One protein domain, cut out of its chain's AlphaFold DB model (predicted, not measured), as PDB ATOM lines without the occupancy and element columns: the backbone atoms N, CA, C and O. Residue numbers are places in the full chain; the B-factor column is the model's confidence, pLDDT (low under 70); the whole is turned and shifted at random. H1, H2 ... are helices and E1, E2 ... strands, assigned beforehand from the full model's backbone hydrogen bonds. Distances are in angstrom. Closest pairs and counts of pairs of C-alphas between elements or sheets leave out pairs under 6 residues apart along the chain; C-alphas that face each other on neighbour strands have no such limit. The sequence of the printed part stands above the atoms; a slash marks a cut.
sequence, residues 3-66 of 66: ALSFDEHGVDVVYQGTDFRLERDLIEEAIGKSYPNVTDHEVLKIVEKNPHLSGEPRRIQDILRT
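This is residues 3 to 66 of the 66 residues of an uncharacterized protein of Salinigranum rubrum (UniProt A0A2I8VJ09). A small sheet of three strands, E1, E2 and E3, forms a wall with helix H2 packed across one face, while helices H1 and H3 sit near the end of the sheet where E1 and E3 finish. A long link without named elements, residues 48 to 59, arches from H2 round to H3. The printed part has 64 residues, with three named strands and three named helices in the order E1, E2, E3, H1, H2, H3; the class is mixed, helices and strands. The sheet has the order E1, E2, E3 and is antiparallel throughout. The whole is compact, with a radius of gyration of the C-alphas of 10.8 A, and rounded, spanning 26 by 24 by 22 A.

E1 is residues 3 to 6, 10.0 A long from first to last C-alpha, and begins at C-alpha 3 at (69.545, -18.854, 26.950). E2 is residues 10 to 15, 15.6 A long, and E3 is residues 18 to 23, 15.9 A long. H1, residues 24 to 31, and H2, residues 40 to 47, are each 10.8 A long; C-alpha 40 is at (78.843, -14.752, 24.888). H3, residues 60 to 63, is 5.0 A long and ends at C-alpha 63 at (82.164, -17.722, 32.335).

The strands form a meander, each the antiparallel neighbour of the one before. E1 and E2 are a hairpin at 173 degrees, with N 5 and O 12 at 2.9 A, within hydrogen-bond range. E2 and E3 are a hairpin at 161 degrees, with N 13 and O 20 at 2.8 A, within hydrogen-bond range. H2 is on the sheet at a height over the sheet of 9.3 A. It lies over E2 and only just runs across the strands, at 60.1 degrees to E2 on the local plane. The closest C-alphas of E2 and H2 are those of Tyr 15 and Val 47, 7.6 A apart. H1 only grazes the sheet with residues 24 to 28; the closest C-alphas of E2 and H1, those of Gly 10 and Arg 24, are 4.2 A apart. H1 and H2 only just touch, with 3 pairs of C-alphas within 8 A, closest at Ile 27 and Val 43, 7.2 A; their lines are about perpendicular at 86 degrees. H3 only grazes the sheet with residues 60 to 63; the closest C-alphas of E1 and H3, those of Phe 6 and Ile 60, are 6.9 A apart. H2 and H3 are close but not clearly touching, closest at the C-alphas of Asp 40 and Ile 60, 6.5 A. H1 and H3 are apart. In H1 and H2 every O i to N i+4 pair is within hydrogen-bond range; H3 is too short for such a pair, and its one O i to N i+3 pair is within range.

The two C-alphas farthest apart, those of Gly 17 and Ser 34, are 28.2 A apart. The printed part has no cut and ends at the chain's last residue, Thr 66. The link from H2 to H3, 12 residues, is long. The mean pLDDT of the printed part is 89.5, and residue 66 is under 70.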
ATOM      1  N   ALA A   3      68.657 -18.434  25.871       87.12
ATOM      2  CA  ALA A   3      69.545 -18.854  26.950       87.12
ATOM      3  C   ALA A   3      70.757 -19.566  26.353       87.12
ATOM      4  O   ALA A   3      70.606 -20.402  25.463       87.12
ATOM      5  N   LEU A   4      71.943 -19.205  26.838       89.81
ATOM      6  CA  LEU A   4      73.205 -19.842  26.483       89.81
ATOM      7  C   LEU A   4      73.791 -20.477  27.742       89.81
ATOM      8  O   LEU A   4      73.944 -19.796  28.758       89.81
ATOM      9  N   SER A   5      74.121 -21.758  27.660       91.31
ATOM     10  CA  SER A   5      74.876 -22.481  28.678       91.31
ATOM     11  C   SER A   5      76.219 -22.879  28.086       91.31
ATOM     12  O   SER A   5      76.257 -23.493  27.025       91.31
ATOM     13  N   PHE A   6      77.314 -22.506  28.739       92.00
ATOM     14  CA  PHE A   6      78.667 -22.727  28.231       92.00
ATOM     15  C   PHE A   6      79.335 -23.869  28.998       92.00
ATOM     16  O   PHE A   6      79.319 -23.864  30.229       92.00
ATOM     17  N   ASP A   7      79.964 -24.797  28.279       92.75
ATOM     18  CA  ASP A   7      80.828 -25.841  28.839       92.75
ATOM     19  C   ASP A   7      82.179 -25.911  28.091       92.75
ATOM     20  O   ASP A   7      82.458 -25.098  27.207       92.75
ATOM     21  N   GLU A   8      83.063 -26.838  28.469       89.81
ATOM     22  CA  GLU A   8      84.396 -27.006  27.862       89.81
ATOM     23  C   GLU A   8      84.381 -27.582  26.429       89.81
ATOM     24  O   GLU A   8      85.378 -27.503  25.704       89.81
ATOM     25  N   HIS A   9      83.247 -28.139  26.016       91.50
ATOM     26  CA  HIS A   9      83.030 -28.822  24.747       91.50
ATOM     27  C   HIS A   9      82.135 -28.023  23.780       91.50
ATOM     28  O   HIS A   9      82.094 -28.349  22.596       91.50
ATOM     29  N   GLY A  10      81.429 -26.986  24.232       92.94
ATOM     30  CA  GLY A  10      80.543 -26.185  23.395       92.94
ATOM     31  C   GLY A  10      79.499 -25.391  24.182       92.94
ATOM     32  O   GLY A  10      79.625 -25.158  25.385       92.94
ATOM     33  N   VAL A  11      78.460 -24.953  23.474       94.12
ATOM     34  CA  VAL A  11      77.392 -24.112  24.024       94.12
ATOM     35  C   VAL A  11      76.040 -24.748  23.763       94.12
ATOM     36  O   VAL A  11      75.657 -24.944  22.610       94.12
ATOM     37  N   ASP A  12      75.292 -25.014  24.826       94.25
ATOM     38  CA  ASP A  12      73.888 -25.387  24.718       94.25
ATOM     39  C   ASP A  12      73.046 -24.114  24.580       94.25
ATOM     40  O   ASP A  12      73.141 -23.172  25.375       94.25
ATOM     41  N   VAL A  13      72.228 -24.080  23.535       92.81
ATOM     42  CA  VAL A  13      71.433 -22.928  23.131       92.81
ATOM     43  C   VAL A  13      69.961 -23.280  23.209       92.81
ATOM     44  O   VAL A  13      69.506 -24.222  22.566       92.81
ATOM     45  N   VAL A  14      69.208 -22.456  23.930       91.62
ATOM     46  CA  VAL A  14      67.744 -22.474  23.931       91.62
ATOM     47  C   VAL A  14      67.263 -21.225  23.206       91.62
ATOM     48  O   VAL A  14      67.348 -20.114  23.738       91.62
ATOM     49  N   TYR A  15      66.756 -21.395  21.987       88.75
ATOM     50  CA  TYR A  15      66.238 -20.307  21.159       88.75
ATOM     51  C   TYR A  15      64.816 -20.612  20.690       88.75
ATOM     52  O   TYR A  15      64.570 -21.608  20.019       88.75
ATOM     53  N   GLN A  16      63.859 -19.747  21.041       86.69
ATOM     54  CA  GLN A  16      62.438 -19.895  20.674       86.69
ATOM     55  C   GLN A  16      61.833 -21.280  21.011       86.69
ATOM     56  O   GLN A  16      60.955 -21.764  20.304       86.69
ATOM     57  N   GLY A  17      62.290 -21.917  22.096       88.00
ATOM     58  CA  GLY A  17      61.852 -23.264  22.492       88.00
ATOM     59  C   GLY A  17      62.480 -24.399  21.677       88.00
ATOM     60  O   GLY A  17      62.029 -25.535  21.774       88.00
ATOM     61  N   THR A  18      63.488 -24.087  20.860       89.94
ATOM     62  CA  THR A  18      64.361 -25.068  20.215       89.94
ATOM     63  C   THR A  18      65.665 -25.145  20.990       89.94
ATOM     64  O   THR A  18      66.361 -24.135  21.128       89.94
ATOM     65  N   ASP A  19      65.992 -26.353  21.430       92.94
ATOM     66  CA  ASP A  19      67.211 -26.642  22.171       92.94
ATOM     67  C   ASP A  19      68.188 -27.340  21.230       92.94
ATOM     68  O   ASP A  19      67.865 -28.361  20.616       92.94
ATOM     69  N   PHE A  20      69.377 -26.771  21.078       92.69
ATOM     70  CA  PHE A  20      70.433 -27.355  20.265       92.69
ATOM     71  C   PHE A  20      71.801 -27.032  20.845       92.69
ATOM     72  O   PHE A  20      71.981 -26.055  21.567       92.69
ATOM     73  N   ARG A  21      72.780 -27.858  20.493       93.00
ATOM     74  CA  ARG A  21      74.159 -27.702  20.935       93.00
ATOM     75  C   ARG A  21      75.015 -27.182  19.793       93.00
ATOM     76  O   ARG A  21      75.004 -27.737  18.695       93.00
ATOM     77  N   LEU A  22      75.753 -26.116  20.061       93.19
ATOM     78  CA  LEU A  22      76.834 -25.637  19.217       93.19
ATOM     79  C   LEU A  22      78.135 -26.244  19.723       93.19
ATOM     80  O   LEU A  22      78.609 -25.905  20.806       93.19
ATOM     81  N   GLU A  23      78.710 -27.139  18.931       94.56
ATOM     82  CA  GLU A  23      80.027 -27.706  19.217       94.56
ATOM     83  C   GLU A  23      81.104 -26.622  19.217       94.56
ATOM     84  O   GLU A  23      81.047 -25.663  18.437       94.56
ATOM     85  N   ARG A  24      82.122 -26.813  20.062       93.88
ATOM     86  CA  ARG A  24      83.276 -25.916  20.153       93.88
ATOM     87  C   ARG A  24      83.854 -25.589  18.781       93.88
ATOM     88  O   ARG A  24      84.014 -24.420  18.450       93.88
ATOM     89  N   ASP A  25      84.123 -26.620  17.989       94.06
ATOM     90  CA  ASP A  25      84.810 -26.485  16.705       94.06
ATOM     91  C   ASP A  25      83.986 -25.646  15.709       94.06
ATOM     92  O   ASP A  25      84.547 -24.824  14.988       94.06
ATOM     93  N   LEU A  26      82.648 -25.755  15.739       92.94
ATOM     94  CA  LEU A  26      81.756 -24.929  14.911       92.94
ATOM     95  C   LEU A  26      81.801 -23.453  15.315       92.94
ATOM     96  O   LEU A  26      81.753 -22.571  14.457       92.94
ATOM     97  N   ILE A  27      81.886 -23.171  16.615       92.50
ATOM     98  CA  ILE A  27      81.990 -21.802  17.132       92.50
ATOM     99  C   ILE A  27      83.344 -21.198  16.746       92.50
ATOM    100  O   ILE A  27      83.407 -20.051  16.297       92.50
ATOM    101  N   GLU A  28      84.421 -21.970  16.897       94.19
ATOM    102  CA  GLU A  28      85.771 -21.543  16.527       94.19
ATOM    103  C   GLU A  28      85.882 -21.255  15.031       94.19
ATOM    104  O   GLU A  28      86.447 -20.229  14.649       94.19
ATOM    105  N   GLU A  29      85.298 -22.110  14.190       93.69
ATOM    106  CA  GLU A  29      85.261 -21.926  12.741       93.69
ATOM    107  C   GLU A  29      84.423 -20.703  12.342       93.69
ATOM    108  O   GLU A  29      84.871 -19.879  11.542       93.69
ATOM    109  N   ALA A  30      83.239 -20.535  12.937       92.25
ATOM    110  CA  ALA A  30      82.339 -19.429  12.615       92.25
ATOM    111  C   ALA A  30      82.909 -18.054  13.003       92.25
ATOM    112  O   ALA A  30      82.649 -17.059  12.323       92.25
ATOM    113  N   ILE A  31      83.667 -17.980  14.100       92.81
ATOM    114  CA  ILE A  31      84.215 -16.720  14.628       92.81
ATOM    115  C   ILE A  31      85.662 -16.496  14.168       92.81
ATOM    116  O   ILE A  31      86.125 -15.355  14.101       92.81
ATOM    117  N   GLY A  32      86.397 -17.565  13.862       93.38
ATOM    118  CA  GLY A  32      87.832 -17.514  13.580       93.38
ATOM    119  C   GLY A  32      88.680 -17.229  14.824       93.38
ATOM    120  O   GLY A  32      89.751 -16.628  14.724       93.38
ATOM    121  N   LYS A  33      88.195 -17.609  16.011       93.88
ATOM    122  CA  LYS A  33      88.876 -17.425  17.303       93.88
ATOM    123  C   LYS A  33      88.818 -18.710  18.109       93.88
ATOM    124  O   LYS A  33      87.836 -19.431  18.035       93.88
ATOM    125  N   SER A  34      89.825 -18.939  18.949       93.56
ATOM    126  CA  SER A  34      89.778 -20.030  19.926       93.56
ATOM    127  C   SER A  34      88.617 -19.835  20.899       93.56
ATOM    128  O   SER A  34      88.430 -18.738  21.430       93.56
ATOM    129  N   TYR A  35      87.907 -20.913  21.196       92.56
ATOM    130  CA  TYR A  35      86.696 -20.946  22.001       92.56
ATOM    131  C   TYR A  35      86.823 -20.256  23.369       92.56
ATOM    132  O   TYR A  35      85.961 -19.445  23.696       92.56
ATOM    133  N   PRO A  36      87.919 -20.415  24.139       92.62
ATOM    134  CA  PRO A  36      88.080 -19.700  25.408       92.62
ATOM    135  C   PRO A  36      88.088 -18.165  25.263       92.62
ATOM    136  O   PRO A  36      87.738 -17.451  26.202       92.62
ATOM    137  N   ASN A  37      88.486 -17.656  24.092       94.38
ATOM    138  CA  ASN A  37      88.576 -16.226  23.786       94.38
ATOM    139  C   ASN A  37      87.308 -15.656  23.140       94.38
ATOM    140  O   ASN A  37      87.207 -14.436  22.992       94.38
ATOM    141  N   VAL A  38      86.372 -16.515  22.736       94.44
ATOM    142  CA  VAL A  38      85.067 -16.114  22.212       94.44
ATOM    143  C   VAL A  38      84.241 -15.489  23.332       94.44
ATOM    144  O   VAL A  38      84.384 -15.852  24.500       94.44
ATOM    145  N   THR A  39      83.387 -14.530  22.986       93.25
ATOM    146  CA  THR A  39      82.444 -13.904  23.917       93.25
ATOM    147  C   THR A  39      81.033 -14.463  23.783       93.25
ATOM    148  O   THR A  39      80.607 -14.867  22.700       93.25
ATOM    149  N   ASP A  40      80.273 -14.426  24.877       90.88
ATOM    150  CA  ASP A  40      78.843 -14.752  24.888       90.88
ATOM    151  C   ASP A  40      78.058 -13.974  23.821       90.88
ATOM    152  O   ASP A  40      77.227 -14.544  23.120       90.88
ATOM    153  N   HIS A  41      78.387 -12.697  23.625       91.56
ATOM    154  CA  HIS A  41      77.789 -11.832  22.611       91.56
ATOM    155  C   HIS A  41      78.080 -12.296  21.176       91.56
ATOM    156  O   HIS A  41      77.231 -12.142  20.298       91.56
ATOM    157  N   GLU A  42      79.271 -12.836  20.908       92.12
ATOM    158  CA  GLU A  42      79.608 -13.387  19.592       92.12
ATOM    159  C   GLU A  42      78.832 -14.673  19.317       92.12
ATOM    160  O   GLU A  42      78.263 -14.805  18.236       92.12
ATOM    161  N   VAL A  43      78.720 -15.569  20.303       91.00
ATOM    162  CA  VAL A  43      77.898 -16.784  20.173       91.00
ATOM    163  C   VAL A  43      76.427 -16.426  19.975       91.00
ATOM    164  O   VAL A  43      75.761 -16.972  19.095       91.00
ATOM    165  N   LEU A  44      75.925 -15.441  20.722       89.94
ATOM    166  CA  LEU A  44      74.547 -14.977  20.600       89.94
ATOM    167  C   LEU A  44      74.252 -14.434  19.190       89.94
ATOM    168  O   LEU A  44      73.168 -14.671  18.673       89.94
ATOM    169  N   LYS A  45      75.221 -13.772  18.537       89.50
ATOM    170  CA  LYS A  45      75.100 -13.285  17.147       89.50
ATOM    171  C   LYS A  45      75.072 -14.396  16.091       89.50
ATOM    172  O   LYS A  45      74.565 -14.159  14.996       89.50
ATOM    173  N   ILE A  46      75.618 -15.579  16.390       89.00
ATOM    174  CA  ILE A  46      75.518 -16.761  15.511       89.00
ATOM    175  C   ILE A  46      74.089 -17.309  15.543       89.00
ATOM    176  O   ILE A  46      73.537 -17.676  14.507       89.00
ATOM    177  N   VAL A  47      73.489 -17.342  16.733       87.88
ATOM    178  CA  VAL A  47      72.145 -17.880  16.976       87.88
ATOM    179  C   VAL A  47      71.059 -16.900  16.530       87.88
ATOM    180  O   VAL A  47      70.106 -17.272  15.846       87.88
ATOM    181  N   GLU A  48      71.192 -15.636  16.924       85.31
ATOM    182  CA  GLU A  48      70.187 -14.595  16.759       85.31
ATOM    183  C   GLU A  48      70.797 -13.398  16.024       85.31
ATOM    184  O   GLU A  48      71.794 -12.827  16.454       85.31
ATOM    185  N   LYS A  49      70.191 -12.983  14.904       78.00
ATOM    186  CA  LYS A  49      70.726 -11.883  14.075       78.00
ATOM    187  C   LYS A  49      70.683 -10.514  14.761       78.00
ATOM    188  O   LYS A  49      71.540  -9.683  14.483       78.00
ATOM    189  N   ASN A  50      69.690 -10.276  15.620       78.00
ATOM    190  CA  ASN A  50      69.530  -9.043  16.397       78.00
ATOM    191  C   ASN A  50      69.273  -9.391  17.867       78.00
ATOM    192  O   ASN A  50      68.158  -9.208  18.360       78.00
ATOM    193  N   PRO A  51      70.285  -9.921  18.566       78.81
ATOM    194  CA  PRO A  51      70.119 -10.275  19.954       78.81
ATOM    195  C   PRO A  51      69.964  -9.015  20.803       78.81
ATOM    196  O   PRO A  51      70.647  -8.010  20.589       78.81
ATOM    197  N   HIS A  52      69.106  -9.084  21.816       77.06
ATOM    198  CA  HIS A  52      69.101  -8.096  22.891       77.06
ATOM    199  C   HIS A  52      70.330  -8.319  23.778       77.06
ATOM    200  O   HIS A  52      70.291  -9.048  24.766       77.06
ATOM    201  N   LEU A  53      71.439  -7.702  23.380       77.44
ATOM    202  CA  LEU A  53      72.680  -7.685  24.140       77.44
ATOM    203  C   LEU A  53      72.473  -6.777  25.358       77.44
ATOM    204  O   LEU A  53      72.198  -5.586  25.207       77.44
ATOM    205  N   SER A  54      72.561  -7.340  26.561       73.25
ATOM    206  CA  SER A  54      72.506  -6.571  27.805       73.25
ATOM    207  C   SER A  54      73.787  -6.785  28.601       73.25
ATOM    208  O   SER A  54      74.160  -7.931  28.847       73.25
ATOM    209  N   GLY A  55      74.404  -5.696  29.057       80.75
ATOM    210  CA  GLY A  55      75.662  -5.738  29.801       80.75
ATOM    211  C   GLY A  55      76.901  -5.734  28.903       80.75
ATOM    212  O   GLY A  55      76.819  -5.444  27.712       80.75
ATOM    213  N   GLU A  56      78.051  -6.021  29.510       86.75
ATOM    214  CA  GLU A  56      79.341  -6.105  28.823       86.75
ATOM    215  C   GLU A  56      79.597  -7.531  28.307       86.75
ATOM    216  O   GLU A  56      79.249  -8.498  28.996       86.75
ATOM    217  N   PRO A  57      80.244  -7.689  27.140       90.50
ATOM    218  CA  PRO A  57      80.631  -8.996  26.630       90.50
ATOM    219  C   PRO A  57      81.616  -9.698  27.559       90.50
ATOM    220  O   PRO A  57      82.641  -9.135  27.951       90.50
ATOM    221  N   ARG A  58      81.326 -10.962  27.876       92.25
ATOM    222  CA  ARG A  58      82.171 -11.806  28.729       92.25
ATOM    223  C   ARG A  58      82.744 -12.949  27.916       92.25
ATOM    224  O   ARG A  58      82.046 -13.545  27.097       92.25
ATOM    225  N   ARG A  59      84.024 -13.258  28.128       93.75
ATOM    226  CA  ARG A  59      84.671 -14.378  27.437       93.75
ATOM    227  C   ARG A  59      84.196 -15.697  28.020       93.75
ATOM    228  O   ARG A  59      84.001 -15.798  29.230       93.75
ATOM    229  N   ILE A  60      84.110 -16.722  27.182       92.44
ATOM    230  CA  ILE A  60      83.720 -18.070  27.600       92.44
ATOM    231  C   ILE A  60      84.636 -18.579  28.716       92.44
ATOM    232  O   ILE A  60      84.142 -19.090  29.713       92.44
ATOM    233  N   GLN A  61      85.952 -18.354  28.629       93.12
ATOM    234  CA  GLN A  61      86.871 -18.749  29.704       93.12
ATOM    235  C   GLN A  61      86.548 -18.110  31.064       93.12
ATOM    236  O   GLN A  61      86.821 -18.715  32.095       93.12
ATOM    237  N   ASP A  62      86.009 -16.888  31.076       91.38
ATOM    238  CA  ASP A  62      85.689 -16.169  32.308       91.38
ATOM    239  C   ASP A  62      84.359 -16.685  32.875       91.38
ATOM    240  O   ASP A  62      84.198 -16.797  34.088       91.38
ATOM    241  N   ILE A  63      83.436 -17.078  31.987       88.31
ATOM    242  CA  ILE A  63      82.164 -17.722  32.335       88.31
ATOM    243  C   ILE A  63      82.412 -19.113  32.933       88.31
ATOM    244  O   ILE A  63      81.866 -19.413  33.984       88.31
ATOM    245  N   LEU A  64      83.282 -19.926  32.322       88.56
ATOM    246  CA  LEU A  64      83.628 -21.275  32.802       88.56
ATOM    247  C   LEU A  64      84.413 -21.280  34.125       88.56
ATOM    248  O   LEU A  64      84.532 -22.317  34.770       88.56
ATOM    249  N   ARG A  65      85.005 -20.143  34.506       83.38
ATOM    250  CA  ARG A  65      85.766 -19.978  35.756       83.38
ATOM    251  C   ARG A  65      84.921 -19.479  36.931       83.38
ATOM    252  O   ARG A  65      85.474 -19.355  38.024       83.38
ATOM    253  N   THR A  66      83.654 -19.144  36.697       62.75
ATOM    254  CA  THR A  66      82.718 -18.627  37.708       62.75
ATOM    255  C   THR A  66      81.858 -19.757  38.257       62.75
ATOM    256  O   THR A  66      81.637 -19.763  39.488       62.75
TER     257      THR A  66